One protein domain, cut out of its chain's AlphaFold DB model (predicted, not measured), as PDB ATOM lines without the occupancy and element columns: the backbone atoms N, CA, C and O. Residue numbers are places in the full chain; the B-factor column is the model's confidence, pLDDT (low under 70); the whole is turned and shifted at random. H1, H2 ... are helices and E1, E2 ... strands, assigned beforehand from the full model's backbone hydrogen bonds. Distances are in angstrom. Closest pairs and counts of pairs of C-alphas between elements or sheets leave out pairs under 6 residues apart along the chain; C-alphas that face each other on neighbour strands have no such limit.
ATOM      1  N   LEU A 198      43.591  34.012 -17.496       61.12
ATOM      2  CA  LEU A 198      43.299  34.951 -16.414       61.12
ATOM      3  C   LEU A 198      43.955  34.452 -15.116       61.12
ATOM      4  O   LEU A 198      43.902  33.245 -14.852       61.12
ATOM      5  N   PRO A 199      44.547  35.359 -14.321       65.06
ATOM      6  CA  PRO A 199      45.134  34.992 -13.046       65.06
ATOM      7  C   PRO A 199      44.150  34.175 -12.203       65.06
ATOM      8  O   PRO A 199      42.947  34.441 -12.201       65.06
ATOM      9  N   GLY A 200      44.672  33.162 -11.508       65.31
ATOM     10  CA  GLY A 200      43.899  32.354 -10.569       65.31
ATOM     11  C   GLY A 200      43.375  33.169  -9.375       65.31
ATOM     12  O   GLY A 200      43.696  34.353  -9.235       65.31
ATOM     13  N   PRO A 201      42.564  32.550  -8.499       78.56
ATOM     14  CA  PRO A 201      42.018  33.225  -7.323       78.56
ATOM     15  C   PRO A 201      43.126  33.708  -6.376       78.56
ATOM     16  O   PRO A 201      44.242  33.192  -6.409       78.56
ATOM     17  N   PHE A 202      42.784  34.665  -5.505       85.75
ATOM     18  CA  PHE A 202      43.650  35.156  -4.430       85.75
ATOM     19  C   PHE A 202      44.411  34.018  -3.733       85.75
ATOM     20  O   PHE A 202      43.800  33.093  -3.192       85.75
ATOM     21  N   GLU A 203      45.739  34.118  -3.731       85.06
ATOM     22  CA  GLU A 203      46.633  33.099  -3.185       85.06
ATOM     23  C   GLU A 203      47.437  33.662  -2.009       85.06
ATOM     24  O   GLU A 203      48.136  34.669  -2.142       85.06
ATOM     25  N   VAL A 204      47.377  32.981  -0.865       83.44
ATOM     26  CA  VAL A 204      48.327  33.198   0.230       83.44
ATOM     27  C   VAL A 204      49.502  32.251   0.012       83.44
ATOM     28  O   VAL A 204      49.338  31.028   0.009       83.44
ATOM     29  N   LEU A 205      50.683  32.813  -0.217       82.25
ATOM     30  CA  LEU A 205      51.909  32.076  -0.476       82.25
ATOM     31  C   LEU A 205      52.338  31.368   0.812       82.25
ATOM     32  O   LEU A 205      52.775  32.003   1.767       82.25
ATOM     33  N   GLY A 206      52.202  30.041   0.835       72.38
ATOM     34  CA  GLY A 206      52.645  29.189   1.946       72.38
ATOM     35  C   GLY A 206      54.164  29.002   1.989       72.38
ATOM     36  O   GLY A 206      54.627  27.868   1.887       72.38
ATOM     37  N   GLY A 207      54.910  30.106   2.039       76.06
ATOM     38  CA  GLY A 207      56.365  30.139   2.168       76.06
ATOM     39  C   GLY A 207      57.066  31.010   1.125       76.06
ATOM     40  O   GLY A 207      56.582  31.200   0.004       76.06
ATOM     41  N   PHE A 208      58.257  31.499   1.482       81.75
ATOM     42  CA  PHE A 208      59.040  32.427   0.655       81.75
ATOM     43  C   PHE A 208      59.478  31.826  -0.690       81.75
ATOM     44  O   PHE A 208      59.640  32.547  -1.668       81.75
ATOM     45  N   GLN A 209      59.621  30.500  -0.781       80.12
ATOM     46  CA  GLN A 209      60.058  29.819  -2.010       80.12
ATOM     47  C   GLN A 209      59.113  30.062  -3.196       80.12
ATOM     48  O   GLN A 209      59.571  30.218  -4.325       80.12
ATOM     49  N   LYS A 210      57.804  30.190  -2.937       83.31
ATOM     50  CA  LYS A 210      56.791  30.477  -3.967       83.31
ATOM     51  C   LYS A 210      56.850  31.912  -4.497       83.31
ATOM     52  O   LYS A 210      56.156  32.254  -5.449       83.31
ATOM     53  N   MET A 211      57.672  32.769  -3.892       80.94
ATOM     54  CA  MET A 211      57.902  34.122  -4.386       80.94
ATOM     55  C   MET A 211      58.644  34.111  -5.729       80.94
ATOM     56  O   MET A 211      58.423  35.004  -6.545       80.94
ATOM     57  N   ALA A 212      59.464  33.087  -5.998       80.31
ATOM     58  CA  ALA A 212      60.073  32.889  -7.315       80.31
ATOM     59  C   ALA A 212      58.993  32.732  -8.398       80.31
ATOM     60  O   ALA A 212      59.010  33.462  -9.387       80.31
ATOM     61  N   ASP A 213      57.976  31.903  -8.136       81.25
ATOM     62  CA  ASP A 213      56.837  31.721  -9.043       81.25
ATOM     63  C   ASP A 213      56.092  33.039  -9.293       81.25
ATOM     64  O   ASP A 213      55.570  33.260 -10.381       81.25
ATOM     65  N   VAL A 214      56.026  33.936  -8.300       81.12
ATOM     66  CA  VAL A 214      55.392  35.255  -8.453       81.12
ATOM     67  C   VAL A 214      56.198  36.179  -9.364       81.12
ATOM     68  O   VAL A 214      55.610  36.903 -10.165       81.12
ATOM     69  N   LEU A 215      57.526  36.151  -9.254       79.56
ATOM     70  CA  LEU A 215      58.425  36.974 -10.066       79.56
ATOM     71  C   LEU A 215      58.502  36.499 -11.521       79.56
ATOM     72  O   LEU A 215      58.716  37.316 -12.414       79.56
ATOM     73  N   GLU A 216      58.309  35.201 -11.761       78.38
ATOM     74  CA  GLU A 216      58.322  34.595 -13.098       78.38
ATOM     75  C   GLU A 216      56.978  34.703 -13.841       78.38
ATOM     76  O   GLU A 216      56.900  34.400 -15.036       78.38
ATOM     77  N   ARG A 217      55.900  35.145 -13.173       77.06
ATOM     78  CA  ARG A 217      54.576  35.288 -13.804       77.06
ATOM     79  C   ARG A 217      54.632  36.284 -14.971       77.06
ATOM     80  O   ARG A 217      55.188  37.364 -14.825       77.06
ATOM     81  N   PRO A 218      53.963  36.003 -16.104       74.12
ATOM     82  CA  PRO A 218      53.945  36.900 -17.264       74.12
ATOM     83  C   PRO A 218      52.996  38.104 -17.107       74.12
ATOM     84  O   PRO A 218      52.803  38.860 -18.055       74.12
ATOM     85  N   PHE A 219      52.374  38.292 -15.938       79.56
ATOM     86  CA  PHE A 219      51.451  39.393 -15.648       79.56
ATOM     87  C   PHE A 219      51.802  40.099 -14.327       79.56
ATOM     88  O   PHE A 219      52.396  39.478 -13.440       79.56
ATOM     89  N   PRO A 220      51.428  41.383 -14.161       85.81
ATOM     90  CA  PRO A 220      51.633  42.098 -12.907       85.81
ATOM     91  C   PRO A 220      50.960  41.401 -11.725       85.81
ATOM     92  O   PRO A 220      49.838  40.900 -11.843       85.81
ATOM     93  N   THR A 221      51.632  41.392 -10.576       88.00
ATOM     94  CA  THR A 221      51.110  40.820  -9.332       88.00
ATOM     95  C   THR A 221      51.104  41.874  -8.232       88.00
ATOM     96  O   THR A 221      52.143  42.430  -7.884       88.00
ATOM     97  N   LEU A 222      49.929  42.139  -7.666       90.00
ATOM     98  CA  LEU A 222      49.769  42.913  -6.444       90.00
ATOM     99  C   LEU A 222      50.021  41.991  -5.244       90.00
ATOM    100  O   LEU A 222      49.273  41.041  -5.014       90.00
ATOM    101  N   LEU A 223      51.077  42.271  -4.493       90.12
ATOM    102  CA  LEU A 223      51.544  41.479  -3.365       90.12
ATOM    103  C   LEU A 223      51.289  42.210  -2.045       90.12
ATOM    104  O   LEU A 223      51.711  43.351  -1.886       90.12
ATOM    105  N   LEU A 224      50.649  41.538  -1.088       89.50
ATOM    106  CA  LEU A 224      50.559  41.980   0.305       89.50
ATOM    107  C   LEU A 224      51.606  41.256   1.151       89.50
ATOM    108  O   LEU A 224      51.541  40.042   1.304       89.50
ATOM    109  N   LEU A 225      52.530  41.993   1.743       87.69
ATOM    110  CA  LEU A 225      53.429  41.519   2.785       87.69
ATOM    111  C   LEU A 225      52.761  41.755   4.140       87.69
ATOM    112  O   LEU A 225      52.464  42.895   4.497       87.69
ATOM    113  N   PHE A 226      52.521  40.697   4.902       86.38
ATOM    114  CA  PHE A 226      51.952  40.788   6.247       86.38
ATOM    115  C   PHE A 226      52.767  39.940   7.223       86.38
ATOM    116  O   PHE A 226      53.564  39.109   6.802       86.38
ATOM    117  N   ARG A 227      52.600  40.172   8.524       81.69
ATOM    118  CA  ARG A 227      53.118  39.300   9.582       81.69
ATOM    119  C   ARG A 227      51.925  38.638  10.261       81.69
ATOM    120  O   ARG A 227      50.929  39.309  10.521       81.69
ATOM    121  N   ASP A 228      52.017  37.339  10.513       76.75
ATOM    122  CA  ASP A 228      51.146  36.630  11.454       76.75
ATOM    123  C   ASP A 228      52.015  36.023  12.557       76.75
ATOM    124  O   ASP A 228      52.185  34.815  12.691       76.75
ATOM    125  N   ASP A 229      52.625  36.903  13.350       64.38
ATOM    126  CA  ASP A 229      53.661  36.521  14.310       64.38
ATOM    127  C   ASP A 229      53.177  35.603  15.430       64.38
ATOM    128  O   ASP A 229      53.988  35.139  16.238       64.38
ATOM    129  N   GLY A 230      51.859  35.417  15.557       53.66
ATOM    130  CA  GLY A 230      51.244  34.644  16.625       53.66
ATOM    131  C   GLY A 230      51.817  34.982  18.002       53.66
ATOM    132  O   GLY A 230      51.898  34.083  18.848       53.66
ATOM    133  N   VAL A 231      52.289  36.224  18.231       43.69
ATOM    134  CA  VAL A 231      52.944  36.577  19.492       43.69
ATOM    135  C   VAL A 231      51.902  36.371  20.572       43.69
ATOM    136  O   VAL A 231      50.991  37.175  20.739       43.69
ATOM    137  N   ARG A 232      52.062  35.274  21.319       41.19
ATOM    138  CA  ARG A 232      51.340  34.952  22.547       41.19
ATOM    139  C   ARG A 232      51.661  36.016  23.596       41.19
ATOM    140  O   ARG A 232      52.358  35.756  24.577       41.19
ATOM    141  N   ARG A 233      51.159  37.234  23.414       41.47
ATOM    142  CA  ARG A 233      50.996  38.188  24.501       41.47
ATOM    143  C   ARG A 233      49.852  37.640  25.343       41.47
ATOM    144  O   ARG A 233      48.700  37.734  24.969       41.47
ATOM    145  N   GLY A 234      50.231  36.927  26.405       38.66
ATOM    146  CA  GLY A 234      49.399  36.407  27.493       38.66
ATOM    147  C   GLY A 234      47.890  36.278  27.245       38.66
ATOM    148  O   GLY A 234      47.165  37.260  27.303       38.66
ATOM    149  N   LYS A 235      47.404  35.029  27.178       37.09
ATOM    150  CA  LYS A 235      45.975  34.669  27.296       37.09
ATOM    151  C   LYS A 235      45.060  35.153  26.152       37.09
ATOM    152  O   LYS A 235      43.912  35.510  26.373       37.09
ATOM    153  N   GLY A 236      45.525  35.023  24.919       45.31
ATOM    154  CA  GLY A 236      44.693  35.067  23.718       45.31
ATOM    155  C   GLY A 236      45.589  34.959  22.494       45.31
ATOM    156  O   GLY A 236      46.663  35.551  22.476       45.31
ATOM    157  N   GLU A 237      45.216  34.156  21.501       48.59
ATOM    158  CA  GLU A 237      45.848  34.227  20.180       48.59
ATOM    159  C   GLU A 237      45.361  35.517  19.514       48.59
ATOM    160  O   GLU A 237      44.348  35.531  18.816       48.59
ATOM    161  N   GLU A 238      46.018  36.636  19.812       54.00
ATOM    162  CA  GLU A 238      45.677  37.921  19.214       54.00
ATOM    163  C   GLU A 238      46.330  37.999  17.831       54.00
ATOM    164  O   GLU A 238      47.491  38.367  17.684       54.00
ATOM    165  N   LYS A 239      45.582  37.559  16.813       61.22
ATOM    166  CA  LYS A 239      45.965  37.716  15.406       61.22
ATOM    167  C   LYS A 239      46.065  39.193  15.050       61.22
ATOM    168  O   LYS A 239      45.181  39.971  15.437       61.22
ATOM    169  N   ASP A 240      47.083  39.539  14.261       73.06
ATOM    170  CA  ASP A 240      47.323  40.897  13.774       73.06
ATOM    171  C   ASP A 240      46.085  41.429  13.042       73.06
ATOM    172  O   ASP A 240      45.768  41.048  11.911       73.06
ATOM    173  N   PHE A 241      45.361  42.322  13.721       75.69
ATOM    174  CA  PHE A 241      44.082  42.868  13.269       75.69
ATOM    175  C   PHE A 241      44.187  43.490  11.871       75.69
ATOM    176  O   PHE A 241      43.374  43.214  10.987       75.69
ATOM    177  N   PHE A 242      45.225  44.301  11.661       77.00
ATOM    178  CA  PHE A 242      45.458  45.008  10.406       77.00
ATOM    179  C   PHE A 242      45.902  44.071   9.279       77.00
ATOM    180  O   PHE A 242      45.528  44.286   8.125       77.00
ATOM    181  N   GLY A 243      46.638  43.001   9.594       78.62
ATOM    182  CA  GLY A 243      46.969  41.949   8.632       78.62
ATOM    183  C   GLY A 243      45.709  41.238   8.138       78.62
ATOM    184  O   GLY A 243      45.469  41.160   6.933       78.62
ATOM    185  N   GLU A 244      44.841  40.808   9.058       82.94
ATOM    186  CA  GLU A 244      43.582  40.135   8.718       82.94
ATOM    187  C   GLU A 244      42.632  41.040   7.916       82.94
ATOM    188  O   GLU A 244      42.033  40.602   6.928       82.94
ATOM    189  N   ALA A 245      42.508  42.309   8.310       84.81
ATOM    190  CA  ALA A 245      41.684  43.277   7.600       84.81
ATOM    191  C   ALA A 245      42.160  43.458   6.147       84.81
ATOM    192  O   ALA A 245      41.362  43.321   5.213       84.81
ATOM    193  N   ASN A 246      43.462  43.685   5.943       85.88
ATOM    194  CA  ASN A 246      44.027  43.861   4.606       85.88
ATOM    195  C   ASN A 246      43.978  42.567   3.772       85.88
ATOM    196  O   ASN A 246      43.710  42.634   2.577       85.88
ATOM    197  N   LEU A 247      44.126  41.381   4.373       87.75
ATOM    198  CA  LEU A 247      43.943  40.106   3.664       87.75
ATOM    199  C   LEU A 247      42.524  39.959   3.097       87.75
ATOM    200  O   LEU A 247      42.348  39.557   1.943       87.75
ATOM    201  N   ARG A 248      41.499  40.322   3.880       88.56
ATOM    202  CA  ARG A 248      40.103  40.324   3.409       88.56
ATOM    203  C   ARG A 248      39.902  41.318   2.270       88.56
ATOM    204  O   ARG A 248      39.250  40.977   1.283       88.56
ATOM    205  N   LEU A 249      40.483  42.513   2.384       88.75
ATOM    206  CA  LEU A 249      40.431  43.529   1.335       88.75
ATOM    207  C   LEU A 249      41.084  43.033   0.039       88.75
ATOM    208  O   LEU A 249      40.469  43.107  -1.020       88.75
ATOM    209  N   PHE A 250      42.286  42.460   0.108       90.06
ATOM    210  CA  PHE A 250      43.009  41.950  -1.064       90.06
ATOM    211  C   PHE A 250      42.272  40.794  -1.742       90.06
ATOM    212  O   PHE A 250      42.227  40.727  -2.971       90.06
ATOM    213  N   LYS A 251      41.608  39.930  -0.966       90.81
ATOM    214  CA  LYS A 251      40.709  38.917  -1.523       90.81
ATOM    215  C   LYS A 251      39.563  39.554  -2.318       90.81
ATOM    216  O   LYS A 251      39.297  39.128  -3.439       90.81
ATOM    217  N   ARG A 252      38.920  40.600  -1.788       90.44
ATOM    218  CA  ARG A 252      37.862  41.339  -2.503       90.44
ATOM    219  C   ARG A 252      38.383  42.037  -3.758       90.44
ATOM    220  O   ARG A 252      37.729  41.980  -4.794       90.44
ATOM    221  N   VAL A 253      39.573  42.633  -3.695       89.00
ATOM    222  CA  VAL A 253      40.245  43.233  -4.859       89.00
ATOM    223  C   VAL A 253      40.504  42.173  -5.935       89.00
ATOM    224  O   VAL A 253      40.231  42.415  -7.105       89.00
ATOM    225  N   SER A 254      40.954  40.974  -5.558       90.25
ATOM    226  CA  SER A 254      41.138  39.853  -6.491       90.25
ATOM    227  C   SER A 254      39.831  39.422  -7.166       90.25
ATOM    228  O   SER A 254      39.800  39.238  -8.385       90.25
ATOM    229  N   GLU A 255      38.744  39.301  -6.396       89.94
ATOM    230  CA  GLU A 255      37.404  38.974  -6.910       89.94
ATOM    231  C   GLU A 255      36.922  40.037  -7.911       89.94
ATOM    232  O   GLU A 255      36.443  39.700  -8.997       89.94
ATOM    233  N   LEU A 256      37.118  41.315  -7.580       88.94
ATOM    234  CA  LEU A 256      36.770  42.455  -8.425       88.94
ATOM    235  C   LEU A 256      37.560  42.451  -9.745       88.94
ATOM    236  O   LEU A 256      36.982  42.541 -10.829       88.94
ATOM    237  N   LEU A 257      38.882  42.296  -9.675       87.94
ATOM    238  CA  LEU A 257      39.749  42.252 -10.857       87.94
ATOM    239  C   LEU A 257      39.404  41.067 -11.765       87.94
ATOM    240  O   LEU A 257      39.326  41.226 -12.984       87.94
ATOM    241  N   SER A 258      39.110  39.907 -11.172       87.00
ATOM    242  CA  SER A 258      38.679  38.711 -11.899       87.00
ATOM    243  C   SER A 258      37.333  38.926 -12.597       87.00
ATOM    244  O   SER A 258      37.188  38.589 -13.774       87.00
ATOM    245  N   LYS A 259      36.360  39.546 -11.910       88.44
ATOM    246  CA  LYS A 259      35.035  39.874 -12.463       88.44
ATOM    247  C   LYS A 259      35.144  40.747 -13.715       88.44
ATOM    248  O   LYS A 259      34.459  40.489 -14.705       88.44
ATOM    249  N   HIS A 260      36.044  41.727 -13.699       84.88
ATOM    250  CA  HIS A 260      36.279  42.634 -14.824       84.88
ATOM    251  C   HIS A 260      37.369  42.165 -15.800       84.88
ATOM    252  O   HIS A 260      37.726  42.899 -16.720       84.88
ATOM    253  N   LYS A 261      37.865  40.931 -15.643       84.12
ATOM    254  CA  LYS A 261      38.883  40.312 -16.503       84.12
ATOM    255  C   LYS A 261      40.172  41.129 -16.633       84.12
ATOM    256  O   LYS A 261      40.788  41.157 -17.697       84.12
ATOM    257  N   VAL A 262      40.581  41.786 -15.552       83.06
ATOM    258  CA  VAL A 262      41.856  42.505 -15.501       83.06
ATOM    259  C   VAL A 262      42.984  41.483 -15.311       83.06
ATOM    260  O   VAL A 262      42.920  40.690 -14.369       83.06
ATOM    261  N   PRO A 263      44.021  41.469 -16.171       82.62
ATOM    262  CA  PRO A 263      45.122  40.512 -16.087       82.62
ATOM    263  C   PRO A 263      46.135  40.929 -15.007       82.62
ATOM    264  O   PRO A 263      47.276  41.271 -15.304       82.62
ATOM    265  N   LEU A 264      45.699  40.935 -13.746       86.19
ATOM    266  CA  LEU A 264      46.533  41.214 -12.579       86.19
ATOM    267  C   LEU A 264      46.284  40.162 -11.496       86.19
ATOM    268  O   LEU A 264      45.144  39.968 -11.071       86.19
ATOM    269  N   ALA A 265      47.340  39.484 -11.045       87.69
ATOM    270  CA  ALA A 265      47.233  38.583  -9.900       87.69
ATOM    271  C   ALA A 265      47.264  39.349  -8.591       87.69
ATOM    272  O   ALA A 265      47.910  40.386  -8.473       87.69
ATOM    273  N   VAL A 266      46.629  38.772  -7.579       90.81
ATOM    274  CA  VAL A 266      46.715  39.260  -6.209       90.81
ATOM    275  C   VAL A 266      47.198  38.117  -5.331       90.81
ATOM    276  O   VAL A 266      46.607  37.034  -5.330       90.81
ATOM    277  N   SER A 267      48.276  38.351  -4.595       90.69
ATOM    278  CA  SER A 267      48.867  37.361  -3.698       90.69
ATOM    279  C   SER A 267      49.249  38.000  -2.368       90.69
ATOM    280  O   SER A 267      49.400  39.216  -2.273       90.69
ATOM    281  N   ALA A 268      49.398  37.189  -1.328       90.12
ATOM    282  CA  ALA A 268      49.873  37.643  -0.026       90.12
ATOM    283  C   ALA A 268      50.996  36.739   0.483       90.12
ATOM    284  O   ALA A 268      50.940  35.529   0.284       90.12
ATOM    285  N   LEU A 269      51.999  37.315   1.138       88.12
ATOM    286  CA  LEU A 269      53.145  36.623   1.711       88.12
ATOM    287  C   LEU A 269      53.238  36.943   3.200       88.12
ATOM    288  O   LEU A 269      53.293  38.113   3.584       88.12
ATOM    289  N   ASP A 270      53.300  35.891   4.009       86.50
ATOM    290  CA  ASP A 270      53.615  36.008   5.426       86.50
ATOM    291  C   ASP A 270      55.134  36.143   5.608       86.50
ATOM    292  O   ASP A 270      55.906  35.242   5.283       86.50
ATOM    293  N   VAL A 271      55.567  37.300   6.102       82.81
ATOM    294  CA  VAL A 271      56.974  37.636   6.354       82.81
ATOM    295  C   VAL A 271      57.458  37.048   7.690       82.81
ATOM    296  O   VAL A 271      58.660  37.032   7.951       82.81
ATOM    297  N   SER A 272      56.545  36.559   8.539       77.62
ATOM    298  CA  SER A 272      56.880  35.871   9.794       77.62
ATOM    299  C   SER A 272      57.294  34.406   9.591       77.62
ATOM    300  O   SER A 272      57.860  33.795  10.501       77.62
ATOM    301  N   ASP A 273      57.048  33.847   8.401       80.38
ATOM    302  CA  ASP A 273      57.339  32.452   8.084       80.38
ATOM    303  C   ASP A 273      58.853  32.162   8.216       80.38
ATOM    304  O   ASP A 273      59.680  32.893   7.664       80.38
ATOM    305  N   PRO A 274      59.261  31.082   8.914       75.81
ATOM    306  CA  PRO A 274      60.671  30.724   9.097       75.81
ATOM    307  C   PRO A 274      61.427  30.426   7.791       75.81
ATOM    308  O   PRO A 274      62.655  30.374   7.798       75.81
ATOM    309  N   SER A 275      60.722  30.211   6.677       78.31
ATOM    310  CA  SER A 275      61.306  30.070   5.338       78.31
ATOM    311  C   SER A 275      61.793  31.393   4.737       78.31
ATOM    312  O   SER A 275      62.495  31.378   3.724       78.31
ATOM    313  N   VAL A 276      61.441  32.533   5.337       80.56
ATOM    314  CA  VAL A 276      61.830  33.866   4.877       80.56
ATOM    315  C   VAL A 276      63.288  34.158   5.266       80.56
ATOM    316  O   VAL A 276      63.644  34.075   6.443       80.56
ATOM    317  N   PRO A 277      64.157  34.551   4.314       79.38
ATOM    318  CA  PRO A 277      65.541  34.885   4.623       79.38
ATOM    319  C   PRO A 277      65.648  36.042   5.633       79.38
ATOM    320  O   PRO A 277      64.972  37.062   5.470       79.38
ATOM    321  N   PRO A 278      66.565  35.981   6.618       74.38
ATOM    322  CA  PRO A 278      66.663  36.992   7.674       74.38
ATOM    323  C   PRO A 278      66.926  38.399   7.126       74.38
ATOM    324  O   PRO A 278      66.327  39.364   7.590       74.38
ATOM    325  N   LYS A 279      67.715  38.531   6.051       75.62
ATOM    326  CA  LYS A 279      67.952  39.837   5.408       75.62
ATOM    327  C   LYS A 279      66.685  40.445   4.788       75.62
ATOM    328  O   LYS A 279      66.592  41.663   4.684       75.62
ATOM    329  N   PHE A 280      65.721  39.620   4.372       74.50
ATOM    330  CA  PHE A 280      64.421  40.097   3.897       74.50
ATOM    331  C   PHE A 280      63.567  40.597   5.067       74.50
ATOM    332  O   PHE A 280      63.014  41.692   4.996       74.50
ATOM    333  N   SER A 281      63.552  39.854   6.178       68.94
ATOM    334  CA  SER A 281      62.870  40.274   7.411       68.94
ATOM    335  C   SER A 281      63.479  41.534   8.050       68.94
ATOM    336  O   SER A 281      62.775  42.303   8.695       68.94
ATOM    337  N   GLU A 282      64.775  41.794   7.836       69.62
ATOM    338  CA  GLU A 282      65.435  43.046   8.235       69.62
ATOM    339  C   GLU A 282      65.057  44.224   7.323       69.62
ATOM    340  O   GLU A 282      64.956  45.359   7.787       69.62
ATOM    341  N   ALA A 283      64.851  43.966   6.026       69.75
ATOM    342  CA  ALA A 283      64.476  44.988   5.050       69.75
ATOM    343  C   ALA A 283      63.009  45.426   5.182       69.75
ATOM    344  O   ALA A 283      62.684  46.572   4.870       69.75
ATOM    345  N   VAL A 284      62.139  44.530   5.653       68.19
ATOM    346  CA  VAL A 284      60.722  44.797   5.919       68.19
ATOM    347  C   VAL A 284      60.481  44.649   7.427       68.19
ATOM    348  O   VAL A 284      60.108  43.566   7.884       68.19
ATOM    349  N   PRO A 285      60.730  45.703   8.228       65.50
ATOM    350  CA  PRO A 285      60.555  45.621   9.672       65.50
ATOM    351  C   PRO A 285      59.083  45.382  10.024       65.50
ATOM    352  O   PRO A 285      58.186  45.823   9.309       65.50
ATOM    353  N   ALA A 286      58.826  44.758  11.175       67.31
ATOM    354  CA  ALA A 286      57.469  44.475  11.655       67.31
ATOM    355  C   ALA A 286      56.567  45.721  11.739       67.31
ATOM    356  O   ALA A 286      55.362  45.645  11.546       67.31
ATOM    357  N   SER A 287      57.155  46.893  11.983       65.50
ATOM    358  CA  SER A 287      56.435  48.170  12.005       65.50
ATOM    359  C   SER A 287      55.980  48.655  10.626       65.50
ATOM    360  O   SER A 287      55.189  49.587  10.554       65.50
ATOM    361  N   ALA A 288      56.528  48.098   9.544       67.94
ATOM    362  CA  ALA A 288      56.168  48.438   8.171       67.94
ATOM    363  C   ALA A 288      55.116  47.484   7.583       67.94
ATOM    364  O   ALA A 288      54.578  47.773   6.521       67.94
ATOM    365  N   THR A 289      54.822  46.362   8.248       72.38
ATOM    366  CA  THR A 289      53.741  45.455   7.850       72.38
ATOM    367  C   THR A 289      52.412  45.888   8.477       72.38
ATOM    368  O   THR A 289      52.401  46.243   9.656       72.38
ATOM    369  N   PRO A 290      51.285  45.805   7.751       79.88
ATOM    370  CA  PRO A 290      51.150  45.271   6.395       79.88
ATOM    371  C   PRO A 290      51.605  46.254   5.297       79.88
ATOM    372  O   PRO A 290      51.318  47.444   5.360       79.88
ATOM    373  N   TRP A 291      52.291  45.731   4.272       84.12
ATOM    374  CA  TRP A 291      52.870  46.502   3.163       84.12
ATOM    375  C   TRP A 291      52.470  45.925   1.805       84.12
ATOM    376  O   TRP A 291      52.535  44.720   1.599       84.12
ATOM    377  N   ALA A 292      52.096  46.769   0.853       85.75
ATOM    378  CA  ALA A 292      51.680  46.369  -0.483       85.75
ATOM    379  C   ALA A 292      52.736  46.734  -1.527       85.75
ATOM    380  O   ALA A 292      53.286  47.836  -1.533       85.75
ATOM    381  N   GLN A 293      52.990  45.816  -2.452       87.50
ATOM    382  CA  GLN A 293      53.934  45.994  -3.549       87.50
ATOM    383  C   GLN A 293      53.308  45.547  -4.860       87.50
ATOM    384  O   GLN A 293      52.618  44.533  -4.923       87.50
ATOM    385  N   LEU A 294      53.573  46.289  -5.929       85.56
ATOM    386  CA  LEU A 294      53.225  45.883  -7.280       85.56
ATOM    387  C   LEU A 294      54.471  45.330  -7.968       85.56
ATOM    388  O   LEU A 294      55.437  46.054  -8.215       85.56
ATOM    389  N   VAL A 295      54.433  44.035  -8.264       85.44
ATOM    390  CA  VAL A 295      55.439  43.324  -9.050       85.44
ATOM    391  C   VAL A 295      55.038  43.425 -10.515       85.44
ATOM    392  O   VAL A 295      53.955  42.978 -10.891       85.44
ATOM    393  N   VAL A 296      55.893  44.010 -11.347       81.31
ATOM    394  CA  VAL A 296      55.666  44.159 -12.787       81.31
ATOM    395  C   VAL A 296      56.647  43.255 -13.527       81.31
ATOM    396  O   VAL A 296      57.857  43.444 -13.382       81.31
ATOM    397  N   PRO A 297      56.178  42.270 -14.305       71.25
ATOM    398  CA  PRO A 297      57.068  41.379 -15.033       71.25
ATOM    399  C   PRO A 297      57.773  42.124 -16.164       71.25
ATOM    400  O   PRO A 297      57.202  43.036 -16.761       71.25
ATOM    401  N   PHE A 298      59.010  41.718 -16.455       62.53
ATOM    402  CA  PHE A 298      59.809  42.225 -17.576       62.53
ATOM    403  C   PHE A 298      59.839  43.762 -17.675       62.53
ATOM    404  O   PHE A 298      59.454  44.345 -18.690       62.53
ATOM    405  N   ALA A 299      60.332  44.447 -16.635       57.84
ATOM    406  CA  ALA A 299      60.715  45.851 -16.785       57.84
ATOM    407  C   ALA A 299      61.775  45.980 -17.902       57.84
ATOM    408  O   ALA A 299      62.418  44.993 -18.249       57.84
ATOM    409  N   LYS A 300      61.976  47.185 -18.459       49.81
ATOM    410  CA  LYS A 300      62.786  47.475 -19.673       49.81
ATOM    411  C   LYS A 300      64.169  46.796 -19.784       49.81
ATOM    412  O   LYS A 300      64.714  46.733 -20.879       49.81
ATOM    413  N   ASP A 301      64.717  46.296 -18.681       50.00
ATOM    414  CA  ASP A 301      66.013  45.620 -18.588       50.00
ATOM    415  C   ASP A 301      65.929  44.070 -18.571       50.00
ATOM    416  O   ASP A 301      66.957  43.411 -18.452       50.00
ATOM    417  N   GLY A 302      64.733  43.474 -18.657       52.44
ATOM    418  CA  GLY A 302      64.506  42.021 -18.564       52.44
ATOM    419  C   GLY A 302      64.310  41.479 -17.138       52.44
ATOM    420  O   GLY A 302      63.988  40.305 -16.981       52.44
ATOM    421  N   GLU A 303      64.451  42.320 -16.108       58.69
ATOM    422  CA  GLU A 303      64.188  41.987 -14.696       58.69
ATOM    423  C   GLU A 303      62.764  42.409 -14.279       58.69
ATOM    424  O   GLU A 303      62.221  43.384 -14.802       58.69
ATOM    425  N   ALA A 304      62.152  41.725 -13.305       62.62
ATOM    426  CA  ALA A 304      60.882  42.171 -12.723       62.62
ATOM    427  C   ALA A 304      61.062  43.519 -12.000       62.62
ATOM    428  O   ALA A 304      62.001  43.696 -11.225       62.62
ATOM    429  N   GLY A 305      60.176  44.483 -12.241       71.69
ATOM    430  CA  GLY A 305      60.135  45.758 -11.527       71.69
ATOM    431  C   GLY A 305      59.329  45.642 -10.236       71.69
ATOM    432  O   GLY A 305      58.309  44.957 -10.206       71.69
ATOM    433  N   LEU A 306      59.764  46.329  -9.177       75.94
ATOM    434  CA  LEU A 306      59.015  46.424  -7.924       75.94
ATOM    435  C   LEU A 306      58.640  47.883  -7.663       75.94
ATOM    436  O   LEU A 306      59.507  48.767  -7.679       75.94
ATOM    437  N   CYS A 307      57.357  48.132  -7.421       78.81
ATOM    438  CA  CYS A 307      56.848  49.459  -7.106       78.81
ATOM    439  C   CYS A 307      56.083  49.381  -5.772       78.81
ATOM    440  O   CYS A 307      55.078  48.681  -5.650       78.81
ATOM    441  N   ASP A 308      56.605  50.063  -4.754       80.38
ATOM    442  CA  ASP A 308      56.020  50.088  -3.414       80.38
ATOM    443  C   ASP A 308      54.736  50.928  -3.385       80.38
ATOM    444  O   ASP A 308      54.689  52.027  -3.949       80.38
ATOM    445  N   ILE A 309      53.704  50.430  -2.701       79.00
ATOM    446  CA  ILE A 309      52.429  51.123  -2.529       79.00
ATOM    447  C   ILE A 309      52.306  51.581  -1.077       79.00
ATOM    448  O   ILE A 309      51.997  50.810  -0.167       79.00
ATOM    449  N   ASP A 310      52.511  52.879  -0.888       73.50
ATOM    450  CA  ASP A 310      52.384  53.544   0.402       73.50
ATOM    451  C   ASP A 310      50.907  53.903   0.676       73.50
ATOM    452  O   ASP A 310      50.322  54.685  -0.088       73.50
ATOM    453  N   PRO A 311      50.285  53.364   1.744       66.25
ATOM    454  CA  PRO A 311      48.883  53.629   2.063       66.25
ATOM    455  C   PRO A 311      48.618  55.115   2.350       66.25
ATOM    456  O   PRO A 311      47.548  55.621   2.003       66.25
ATOM    457  N   LEU A 312      49.594  55.855   2.889       62.44
ATOM    458  CA  LEU A 312      49.445  57.285   3.182       62.44
ATOM    459  C   LEU A 312      49.394  58.121   1.901       62.44
ATOM    460  O   LEU A 312      48.568  59.030   1.775       62.44
ATOM    461  N   LYS A 313      50.211  57.770   0.900       62.38
ATOM    462  CA  LYS A 313      50.200  58.441  -0.414       62.38
ATOM    463  C   LYS A 313      48.901  58.207  -1.181       62.38
ATOM    464  O   LYS A 313      48.507  59.057  -1.983       62.38
ATOM    465  N   LEU A 314      48.236  57.078  -0.928       60.47
ATOM    466  CA  LEU A 314      46.954  56.738  -1.542       60.47
ATOM    467  C   LEU A 314      45.781  57.538  -0.969       60.47
ATOM    468  O   LEU A 314      44.865  57.874  -1.718       60.47
ATOM    469  N   VAL A 315      45.805  57.865   0.326       55.47
ATOM    470  CA  VAL A 315      44.726  58.625   0.980       55.47
ATOM    471  C   VAL A 315      44.900  60.134   0.821       55.47
ATOM    472  O   VAL A 315      43.919  60.846   0.610       55.47
ATOM    473  N   LEU A 316      46.137  60.632   0.873       49.16
ATOM    474  CA  LEU A 316      46.415  62.072   0.829       49.16
ATOM    475  C   LEU A 316      46.456  62.660  -0.587       49.16
ATOM    476  O   LEU A 316      46.546  63.876  -0.734       49.16
ATOM    477  N   GLY A 317      46.329  61.829  -1.625       44.28
ATOM    478  CA  GLY A 317      46.286  62.288  -3.007       44.28
ATOM    479  C   GLY A 317      47.571  63.006  -3.406       44.28
ATOM    480  O   GLY A 317      47.565  64.220  -3.556       44.28
ATOM    481  N   GLY A 318      48.650  62.242  -3.604       39.81
ATOM    482  CA  GLY A 318      49.860  62.671  -4.310       39.81
ATOM    483  C   GLY A 318      50.356  64.071  -3.947       39.81
ATOM    484  O   GLY A 318      50.145  65.019  -4.706       39.81
ATOM    485  N   GLU A 319      51.067  64.200  -2.827       36.12
ATOM    486  CA  GLU A 319      51.858  65.402  -2.586       36.12
ATOM    487  C   GLU A 319      52.876  65.557  -3.719       36.12
ATOM    488  O   GLU A 319      53.755  64.720  -3.936       36.12
ATOM    489  N   ASN A 343      36.659  62.372  19.367       42.59
ATOM    490  CA  ASN A 343      37.091  61.082  19.906       42.59
ATOM    491  C   ASN A 343      36.467  59.866  19.187       42.59
ATOM    492  O   ASN A 343      36.856  58.741  19.486       42.59
ATOM    493  N   GLU A 344      35.531  60.057  18.247       42.59
ATOM    494  CA  GLU A 344      34.868  58.966  17.503       42.59
ATOM    495  C   GLU A 344      35.323  58.841  16.035       42.59
ATOM    496  O   GLU A 344      34.858  57.962  15.302       42.59
ATOM    497  N   VAL A 345      36.236  59.696  15.566       45.47
ATOM    498  CA  VAL A 345      36.485  59.828  14.125       45.47
ATOM    499  C   VAL A 345      37.566  58.860  13.634       45.47
ATOM    500  O   VAL A 345      38.723  59.226  13.430       45.47
ATOM    501  N   TRP A 346      37.173  57.615  13.357       46.38
ATOM    502  CA  TRP A 346      37.911  56.788  12.397       46.38
ATOM    503  C   TRP A 346      37.813  57.463  11.022       46.38
ATOM    504  O   TRP A 346      36.747  57.470  10.408       46.38
ATOM    505  N   THR A 347      38.893  58.092  10.557       53.31
ATOM    506  CA  THR A 347      38.975  58.694   9.215       53.31
ATOM    507  C   THR A 347      39.753  57.781   8.267       53.31
ATOM    508  O   THR A 347      40.586  57.004   8.730       53.31
ATOM    509  N   PRO A 348      39.585  57.907   6.938       48.06
ATOM    510  CA  PRO A 348      40.473  57.256   5.973       48.06
ATOM    511  C   PRO A 348      41.960  57.573   6.215       48.06
ATOM    512  O   PRO A 348      42.811  56.716   6.001       48.06
ATOM    513  N   ALA A 349      42.269  58.780   6.708       49.62
ATOM    514  CA  ALA A 349      43.623  59.181   7.096       49.62
ATOM    515  C   ALA A 349      44.119  58.406   8.325       49.62
ATOM    516  O   ALA A 349      45.205  57.841   8.275       49.62
ATOM    517  N   ALA A 350      43.291  58.278   9.369       49.31
ATOM    518  CA  ALA A 350      43.595  57.430  10.521       49.31
ATOM    519  C   ALA A 350      43.778  55.963  10.091       49.31
ATOM    520  O   ALA A 350      44.736  55.310  10.484       49.31
ATOM    521  N   SER A 351      42.920  55.460   9.202       54.34
ATOM    522  CA  SER A 351      43.027  54.116   8.623       54.34
ATOM    523  C   SER A 351      44.387  53.888   7.938       54.34
ATOM    524  O   SER A 351      45.008  52.841   8.136       54.34
ATOM    525  N   ALA A 352      44.879  54.864   7.170       56.03
ATOM    526  CA  ALA A 352      46.183  54.787   6.512       56.03
ATOM    527  C   ALA A 352      47.366  54.942   7.484       56.03
ATOM    528  O   ALA A 352      48.382  54.277   7.297       56.03
ATOM    529  N   GLU A 353      47.227  55.748   8.542       57.16
ATOM    530  CA  GLU A 353      48.211  55.839   9.636       57.16
ATOM    531  C   GLU A 353      48.359  54.511  10.394       57.16
ATOM    532  O   GLU A 353      49.452  54.177  10.847       57.16
ATOM    533  N   PHE A 354      47.287  53.715  10.461       58.53
ATOM    534  CA  PHE A 354      47.301  52.357  11.010       58.53
ATOM    535  C   PHE A 354      47.602  51.261   9.966       58.53
ATOM    536  O   PHE A 354      47.412  50.076  10.240       58.53
ATOM    537  N   GLY A 355      48.074  51.626   8.767       65.88
ATOM    538  CA  GLY A 355      48.534  50.668   7.753       65.88
ATOM    539  C   GLY A 355      47.420  49.920   7.012       65.88
ATOM    540  O   GLY A 355      47.648  48.842   6.470       65.88
ATOM    541  N   THR A 356      46.194  50.442   6.973       76.38
ATOM    542  CA  THR A 356      45.125  49.847   6.150       76.38
ATOM    543  C   THR A 356      45.042  50.496   4.778       76.38
ATOM    544  O   THR A 356      45.182  51.711   4.626       76.38
ATOM    545  N   TYR A 357      44.817  49.663   3.767       83.25
ATOM    546  CA  TYR A 357      44.647  50.104   2.392       83.25
ATOM    547  C   TYR A 357      43.178  50.415   2.083       83.25
ATOM    548  O   TYR A 357      42.260  49.903   2.716       83.25
ATOM    549  N   SER A 358      42.955  51.229   1.052       84.69
ATOM    550  CA  SER A 358      41.654  51.363   0.385       84.69
ATOM    551  C   SER A 358      41.705  50.621  -0.950       84.69
ATOM    552  O   SER A 358      42.692  50.716  -1.683       84.69
ATOM    553  N   CYS A 359      40.625  49.920  -1.291       84.38
ATOM    554  CA  CYS A 359      40.390  49.288  -2.585       84.38
ATOM    555  C   CYS A 359      40.596  50.291  -3.725       84.38
ATOM    556  O   CYS A 359      41.348  50.024  -4.663       84.38
ATOM    557  N   ARG A 360      40.010  51.492  -3.625       81.75
ATOM    558  CA  ARG A 360      40.196  52.550  -4.633       81.75
ATOM    559  C   ARG A 360      41.640  53.029  -4.721       81.75
ATOM    560  O   ARG A 360      42.115  53.267  -5.830       81.75
ATOM    561  N   GLY A 361      42.330  53.153  -3.590       80.12
ATOM    562  CA  GLY A 361      43.754  53.496  -3.560       80.12
ATOM    563  C   GLY A 361      44.611  52.447  -4.276       80.12
ATOM    564  O   GLY A 361      45.398  52.781  -5.162       80.12
ATOM    565  N   LEU A 362      44.394  51.167  -3.968       83.44
ATOM    566  CA  LEU A 362      45.081  50.049  -4.620       83.44
ATOM    567  C   LEU A 362      44.815  50.024  -6.130       83.44
ATOM    568  O   LEU A 362      45.748  49.906  -6.919       83.44
ATOM    569  N   LEU A 363      43.562  50.204  -6.549       84.50
ATOM    570  CA  LEU A 363      43.190  50.247  -7.966       84.50
ATOM    571  C   LEU A 363      43.769  51.460  -8.692       84.50
ATOM    572  O   LEU A 363      44.110  51.362  -9.868       84.50
ATOM    573  N   TRP A 364      43.915  52.597  -8.011       81.56
ATOM    574  CA  TRP A 364      44.576  53.767  -8.577       81.56
ATOM    575  C   TRP A 364      46.073  53.515  -8.801       81.56
ATOM    576  O   TRP A 364      46.580  53.794  -9.889       81.56
ATOM    577  N   ALA A 365      46.762  52.904  -7.828       78.19
ATOM    578  CA  ALA A 365      48.152  52.476  -7.997       78.19
ATOM    579  C   ALA A 365      48.296  51.473  -9.150       78.19
ATOM    580  O   ALA A 365      49.170  51.633 -10.000       78.19
ATOM    581  N   VAL A 366      47.392  50.496  -9.249       81.31
ATOM    582  CA  VAL A 366      47.357  49.552 -10.376       81.31
ATOM    583  C   VAL A 366      47.132  50.275 -11.703       81.31
ATOM    584  O   VAL A 366      47.843  50.001 -12.665       81.31
ATOM    585  N   GLY A 367      46.194  51.221 -11.768       76.69
ATOM    586  CA  GLY A 367      45.870  51.970 -12.985       76.69
ATOM    587  C   GLY A 367      47.021  52.825 -13.519       76.69
ATOM    588  O   GLY A 367      47.053  53.123 -14.710       76.69
ATOM    589  N   SER A 368      47.986  53.183 -12.665       71.94
ATOM    590  CA  SER A 368      49.212  53.868 -13.092       71.94
ATOM    591  C   SER A 368      50.169  52.966 -13.886       71.94
ATOM    592  O   SER A 368      50.957  53.466 -14.684       71.94
ATOM    593  N   VAL A 369      50.074  51.644 -13.700       69.25
ATOM    594  CA  VAL A 369      50.914  50.635 -14.369       69.25
ATOM    595  C   VAL A 369      50.150  49.904 -15.473       69.25
ATOM    596  O   VAL A 369      50.712  49.614 -16.525       69.25
ATOM    597  N   LEU A 370      48.864  49.634 -15.256       74.00
ATOM    598  CA  LEU A 370      47.951  49.027 -16.219       74.00
ATOM    599  C   LEU A 370      46.928  50.075 -16.682       74.00
ATOM    600  O   LEU A 370      45.840  50.174 -16.102       74.00
ATOM    601  N   PRO A 371      47.251  50.873 -17.719       68.69
ATOM    602  CA  PRO A 371      46.304  51.835 -18.258       68.69
ATOM    603  C   PRO A 371      45.095  51.103 -18.855       68.69
ATOM    604  O   PRO A 371      45.237  50.089 -19.536       68.69
ATOM    605  N   GLY A 372      43.894  51.640 -18.628       71.50
ATOM    606  CA  GLY A 372      42.655  51.093 -19.199       71.50
ATOM    607  C   GLY A 372      41.773  50.295 -18.236       71.50
ATOM    608  O   GLY A 372      40.909  49.552 -18.697       71.50
ATOM    609  N   LEU A 373      41.937  50.460 -16.918       78.50
ATOM    610  CA  LEU A 373      40.957  49.950 -15.955       78.50
ATOM    611  C   LEU A 373      39.555  50.525 -16.255       78.50
ATOM    612  O   LEU A 373      39.416  51.747 -16.374       78.50
ATOM    613  N   PRO A 374      38.507  49.687 -16.373       81.38
ATOM    614  CA  PRO A 374      37.150  50.165 -16.613       81.38
ATOM    615  C   PRO A 374      36.658  51.038 -15.453       81.38
ATOM    616  O   PRO A 374      36.903  50.751 -14.287       81.38
ATOM    617  N   LEU A 375      35.917  52.103 -15.764       78.88
ATOM    618  CA  LEU A 375      35.394  53.033 -14.752       78.88
ATOM    619  C   LEU A 375      34.437  52.360 -13.753       78.88
ATOM    620  O   LEU A 375      34.352  52.789 -12.604       78.88
ATOM    621  N   GLU A 376      33.755  51.297 -14.179       83.88
ATOM    622  CA  GLU A 376      32.833  50.499 -13.358       83.88
ATOM    623  C   GLU A 376      33.536  49.868 -12.144       83.88
ATOM    624  O   GLU A 376      32.983  49.879 -11.046       83.88
ATOM    625  N   ILE A 377      34.801  49.448 -12.301       85.81
ATOM    626  CA  ILE A 377      35.634  48.921 -11.206       85.81
ATOM    627  C   ILE A 377      35.732  49.928 -10.057       85.81
ATOM    628  O   ILE A 377      35.675  49.544  -8.894       85.81
ATOM    629  N   PHE A 378      35.859  51.224 -10.358       82.19
ATOM    630  CA  PHE A 378      36.011  52.254  -9.330       82.19
ATOM    631  C   PHE A 378      34.708  52.552  -8.579       82.19
ATOM    632  O   PHE A 378      34.765  53.053  -7.454       82.19
ATOM    633  N   GLN A 379      33.551  52.265  -9.181       83.50
ATOM    634  CA  GLN A 379      32.254  52.401  -8.516       83.50
ATOM    635  C   GLN A 379      32.043  51.256  -7.527       83.50
ATOM    636  O   GLN A 379      31.780  51.511  -6.357       83.50
ATOM    637  N   GLU A 380      32.270  50.017  -7.962       86.50
ATOM    638  CA  GLU A 380      32.189  48.837  -7.093       86.50
ATOM    639  C   GLU A 380      33.253  48.868  -5.981       86.50
ATOM    640  O   GLU A 380      32.986  48.521  -4.833       86.50
ATOM    641  N   ALA A 381      34.448  49.385  -6.277       84.75
ATOM    642  CA  ALA A 381      35.491  49.590  -5.275       84.75
ATOM    643  C   ALA A 381      35.073  50.540  -4.148       84.75
ATOM    644  O   ALA A 381      35.537  50.388  -3.020       84.75
ATOM    645  N   LYS A 382      34.196  51.511  -4.435       83.88
ATOM    646  CA  LYS A 382      33.663  52.420  -3.416       83.88
ATOM    647  C   LYS A 382      32.788  51.671  -2.410       83.88
ATOM    648  O   LYS A 382      32.894  51.931  -1.218       83.88
ATOM    649  N   GLU A 383      31.957  50.745  -2.879       87.00
ATOM    650  CA  GLU A 383      31.108  49.925  -2.006       87.00
ATOM    651  C   GLU A 383      31.966  49.019  -1.111       87.00
ATOM    652  O   GLU A 383      31.745  48.955   0.097       87.00
ATOM    653  N   ILE A 384      33.015  48.410  -1.681       88.12
ATOM    654  CA  ILE A 384      33.987  47.602  -0.928       88.12
ATOM    655  C   ILE A 384      34.699  48.443   0.138       88.12
ATOM    656  O   ILE A 384      34.872  47.973   1.260       88.12
ATOM    657  N   ASP A 385      35.096  49.677  -0.186       84.81
ATOM    658  CA  ASP A 385      35.727  50.588   0.773       84.81
ATOM    659  C   ASP A 385      34.793  50.931   1.942       84.81
ATOM    660  O   ASP A 385      35.206  50.859   3.097       84.81
ATOM    661  N   GLU A 386      33.525  51.248   1.663       85.06
ATOM    662  CA  GLU A 386      32.534  51.562   2.700       85.06
ATOM    663  C   GLU A 386      32.252  50.354   3.615       85.06
ATOM    664  O   GLU A 386      32.094  50.506   4.830       85.06
ATOM    665  N   GLU A 387      32.191  49.140   3.062       87.38
ATOM    666  CA  GLU A 387      32.063  47.905   3.847       87.38
ATOM    667  C   GLU A 387      33.313  47.619   4.684       87.38
ATOM    668  O   GLU A 387      33.206  47.252   5.858       87.38
ATOM    669  N   HIS A 388      34.495  47.803   4.092       86.56
ATOM    670  CA  HIS A 388      35.768  47.590   4.764       86.56
ATOM    671  C   HIS A 388      35.944  48.557   5.937       86.56
ATOM    672  O   HIS A 388      36.305  48.137   7.035       86.56
ATOM    673  N   GLU A 389      35.596  49.829   5.750       83.75
ATOM    674  CA  GLU A 389      35.645  50.838   6.802       83.75
ATOM    675  C   GLU A 389      34.666  50.525   7.943       83.75
ATOM    676  O   GLU A 389      35.028  50.611   9.119       83.75
ATOM    677  N   LYS A 390      33.436  50.092   7.629       84.88
ATOM    678  CA  LYS A 390      32.473  49.642   8.650       84.88
ATOM    679  C   LYS A 390      33.012  48.462   9.451       84.88
ATOM    680  O   LYS A 390      32.871  48.448  10.673       84.88
ATOM    681  N   PHE A 391      33.630  47.493   8.778       85.69
ATOM    682  CA  PHE A 391      34.269  46.355   9.433       85.69
ATOM    683  C   PHE A 391      35.403  46.804  10.362       85.69
ATOM    684  O   PHE A 391      35.424  46.398  11.524       85.69
ATOM    685  N   LEU A 392      36.292  47.685   9.885       83.44
ATOM    686  CA  LEU A 392      37.392  48.230  10.681       83.44
ATOM    687  C   LEU A 392      36.879  48.931  11.939       83.44
ATOM    688  O   LEU A 392      37.338  48.621  13.035       83.44
ATOM    689  N   ARG A 393      35.872  49.803  11.807       81.12
ATOM    690  CA  ARG A 393      35.257  50.506  12.945       81.12
ATOM    691  C   ARG A 393      34.651  49.541  13.965       81.12
ATOM    692  O   ARG A 393      34.826  49.727  15.167       81.12
ATOM    693  N   GLN A 394      33.931  48.517  13.502       84.06
ATOM    694  CA  GLN A 394      33.285  47.540  14.383       84.06
ATOM    695  C   GLN A 394      34.300  46.691  15.146       84.06
ATOM    696  O   GLN A 394      34.170  46.528  16.355       84.06
ATOM    697  N   GLU A 395      35.298  46.141  14.459       80.94
ATOM    698  CA  GLU A 395      36.309  45.303  15.103       80.94
ATOM    699  C   GLU A 395      37.260  46.111  15.983       80.94
ATOM    700  O   GLU A 395      37.621  45.650  17.063       80.94
ATOM    701  N   PHE A 396      37.608  47.337  15.583       78.56
ATOM    702  CA  PHE A 396      38.396  48.224  16.429       78.56
ATOM    703  C   PHE A 396      37.668  48.520  17.744       78.56
ATOM    704  O   PHE A 396      38.246  48.377  18.819       78.56
ATOM    705  N   ARG A 397      36.371  48.847  17.677       77.56
ATOM    706  CA  ARG A 397      35.556  49.071  18.876       77.56
ATOM    707  C   ARG A 397      35.527  47.837  19.786       77.56
ATOM    708  O   ARG A 397      35.800  47.969  20.972       77.56
ATOM    709  N   LYS A 398      35.285  46.649  19.222       79.06
ATOM    710  CA  LYS A 398      35.244  45.387  19.983       79.06
ATOM    711  C   LYS A 398      36.562  45.019  20.665       79.06
ATOM    712  O   LYS A 398      36.532  44.279  21.638       79.06
ATOM    713  N   ARG A 399      37.707  45.401  20.089       71.94
ATOM    714  CA  ARG A 399      39.031  45.005  20.601       71.94
ATOM    715  C   ARG A 399      39.644  46.030  21.551       71.94
ATOM    716  O   ARG A 399      40.426  45.645  22.411       71.94
ATOM    717  N   PHE A 400      39.342  47.316  21.368       70.00
ATOM    718  CA  PHE A 400      40.044  48.401  22.063       70.00
ATOM    719  C   PHE A 400      39.154  49.289  22.937       70.00
ATOM    720  O   PHE A 400      39.692  50.045  23.746       70.00
ATOM    721  N   VAL A 401      37.828  49.247  22.771       71.44
ATOM    722  CA  VAL A 401      36.892  50.128  23.494       71.44
ATOM    723  C   VAL A 401      36.006  49.345  24.457       71.44
ATOM    724  O   VAL A 401      35.853  49.767  25.603       71.44
ATOM    725  N   ASP A 402      35.422  48.247  23.978       61.19
ATOM    726  CA  ASP A 402      34.609  47.322  24.778       61.19
ATOM    727  C   ASP A 402      35.507  46.306  25.509       61.19
ATOM    728  O   ASP A 402      35.172  45.953  26.667       61.19
TER     729      ASP A 402
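This is residues 198 to 319 and 343 to 402 of the 402 residues of an uncharacterized protein of Chromera velia CCMP2878 (UniProt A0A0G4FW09). A strongly twisted sheet of five strands makes the core, with H2 and H6 covering one face, H1 packed on the other, and the long helix H7 packed on H2 and H6, off the sheet. Short helices H4 and H5 pack on each other, H4 also on H6, while H3 stands away from the other helices and residues 232 to 237 stick out as a free loop. The printed part has 182 residues, with seven named helices and five named strands in the order E1 H1 E2 H2 E3 H3 E4 E5 H4 H5 H6 H7. The sheet is mixed, in the order E1 E3 E2 E4 E5, and the class is mixed, helices and strands. The whole is compact, with a radius of gyration of the C-alphas of 16.5 A and spans of 51 by 40 by 32 A.

Find C-alpha 203 at (46.633, 33.099, -3.185), where E1 begins; it runs to residue 205. H1 follows at residues 208 to 215, then E2 at 221 to 226, 15.6 A long. Find C-alpha 241 at (44.082, 42.868, 13.269); from there H2 runs 27.4 A to residue 259. Next come E3, residues 265 to 270, 16.8 A, and H3, residues 278 to 283. E4 spans residues 291 to 296, 16.4 A, and E5 spans 305 to 309, 13.0 A. H4 is residues 311 to 316, H5 is 348 to 353, and H6 is 359 to 369, 15.9 A. H7, residues 375 to 400, runs 37.4 A and ends with C-alpha 400 at (40.044, 48.401, 22.063).

Start in the sheet, at its edge strand E1, which is parallel to E3, with N 205 and O 268 2.8 A apart. E3 is parallel to E2, with N 222 and O 265 at 2.8 A. E2 is antiparallel to E4, with N 225 and O 291 at 2.7 A. E4 and E5 form a hairpin, with N 294 and O 307 at 2.8 A. E2, H2 and E3 make a strand-helix-strand unit, two parallel neighbour strands with a helix between them in the chain, and its crossover is right-handed. E1, H1 and E2 make a split unit, with E3 between its strands, also right-handed. The sheet and its helices form three layers: H2, 9.0 A over the sheet, and H6, 9.7 A over it, are on the same face, and H1, at 8.2 A, is on the opposite face. H7 touches H2 at a shallow tilt of 19 degrees, opposite ways; their closest C-alphas are those of Leu 249 and His 388, 7.1 A apart. With residues 378 to 385 alone, H7 touches H6, and the closest C-alphas are those of Arg 360 and Ala 381, at 5.6 A. H4 touches H6, about perpendicular at 85 degrees, with C-alphas 314 and 361 closest at 5.0 A. H4 also touches H5, with C-alphas 312 and 352 closest at 5.3 A. H3 touches no helix and is not on the sheet. In H2, H3, H4 and H5 every O i to N i+4 pair is within hydrogen-bond range, against 2 of 4 in H1, 6 of 7 in H6 and 20 of 22 in H7.

Look for the two C-alphas farthest apart at Asp 301 and Asp 402, 53.6 A. Residues 320 to 342 are not printed, and C-alphas 319 and 343 are 27.3 A apart across this cut, in the link from H4 to H5. Of the links that are printed whole, the one from E2 to H2 is long, with 14 residues. The mean pLDDT of the printed part is 74.3; among the residues under 70 are 229 to 239, 311 to 319 and 343 to 355.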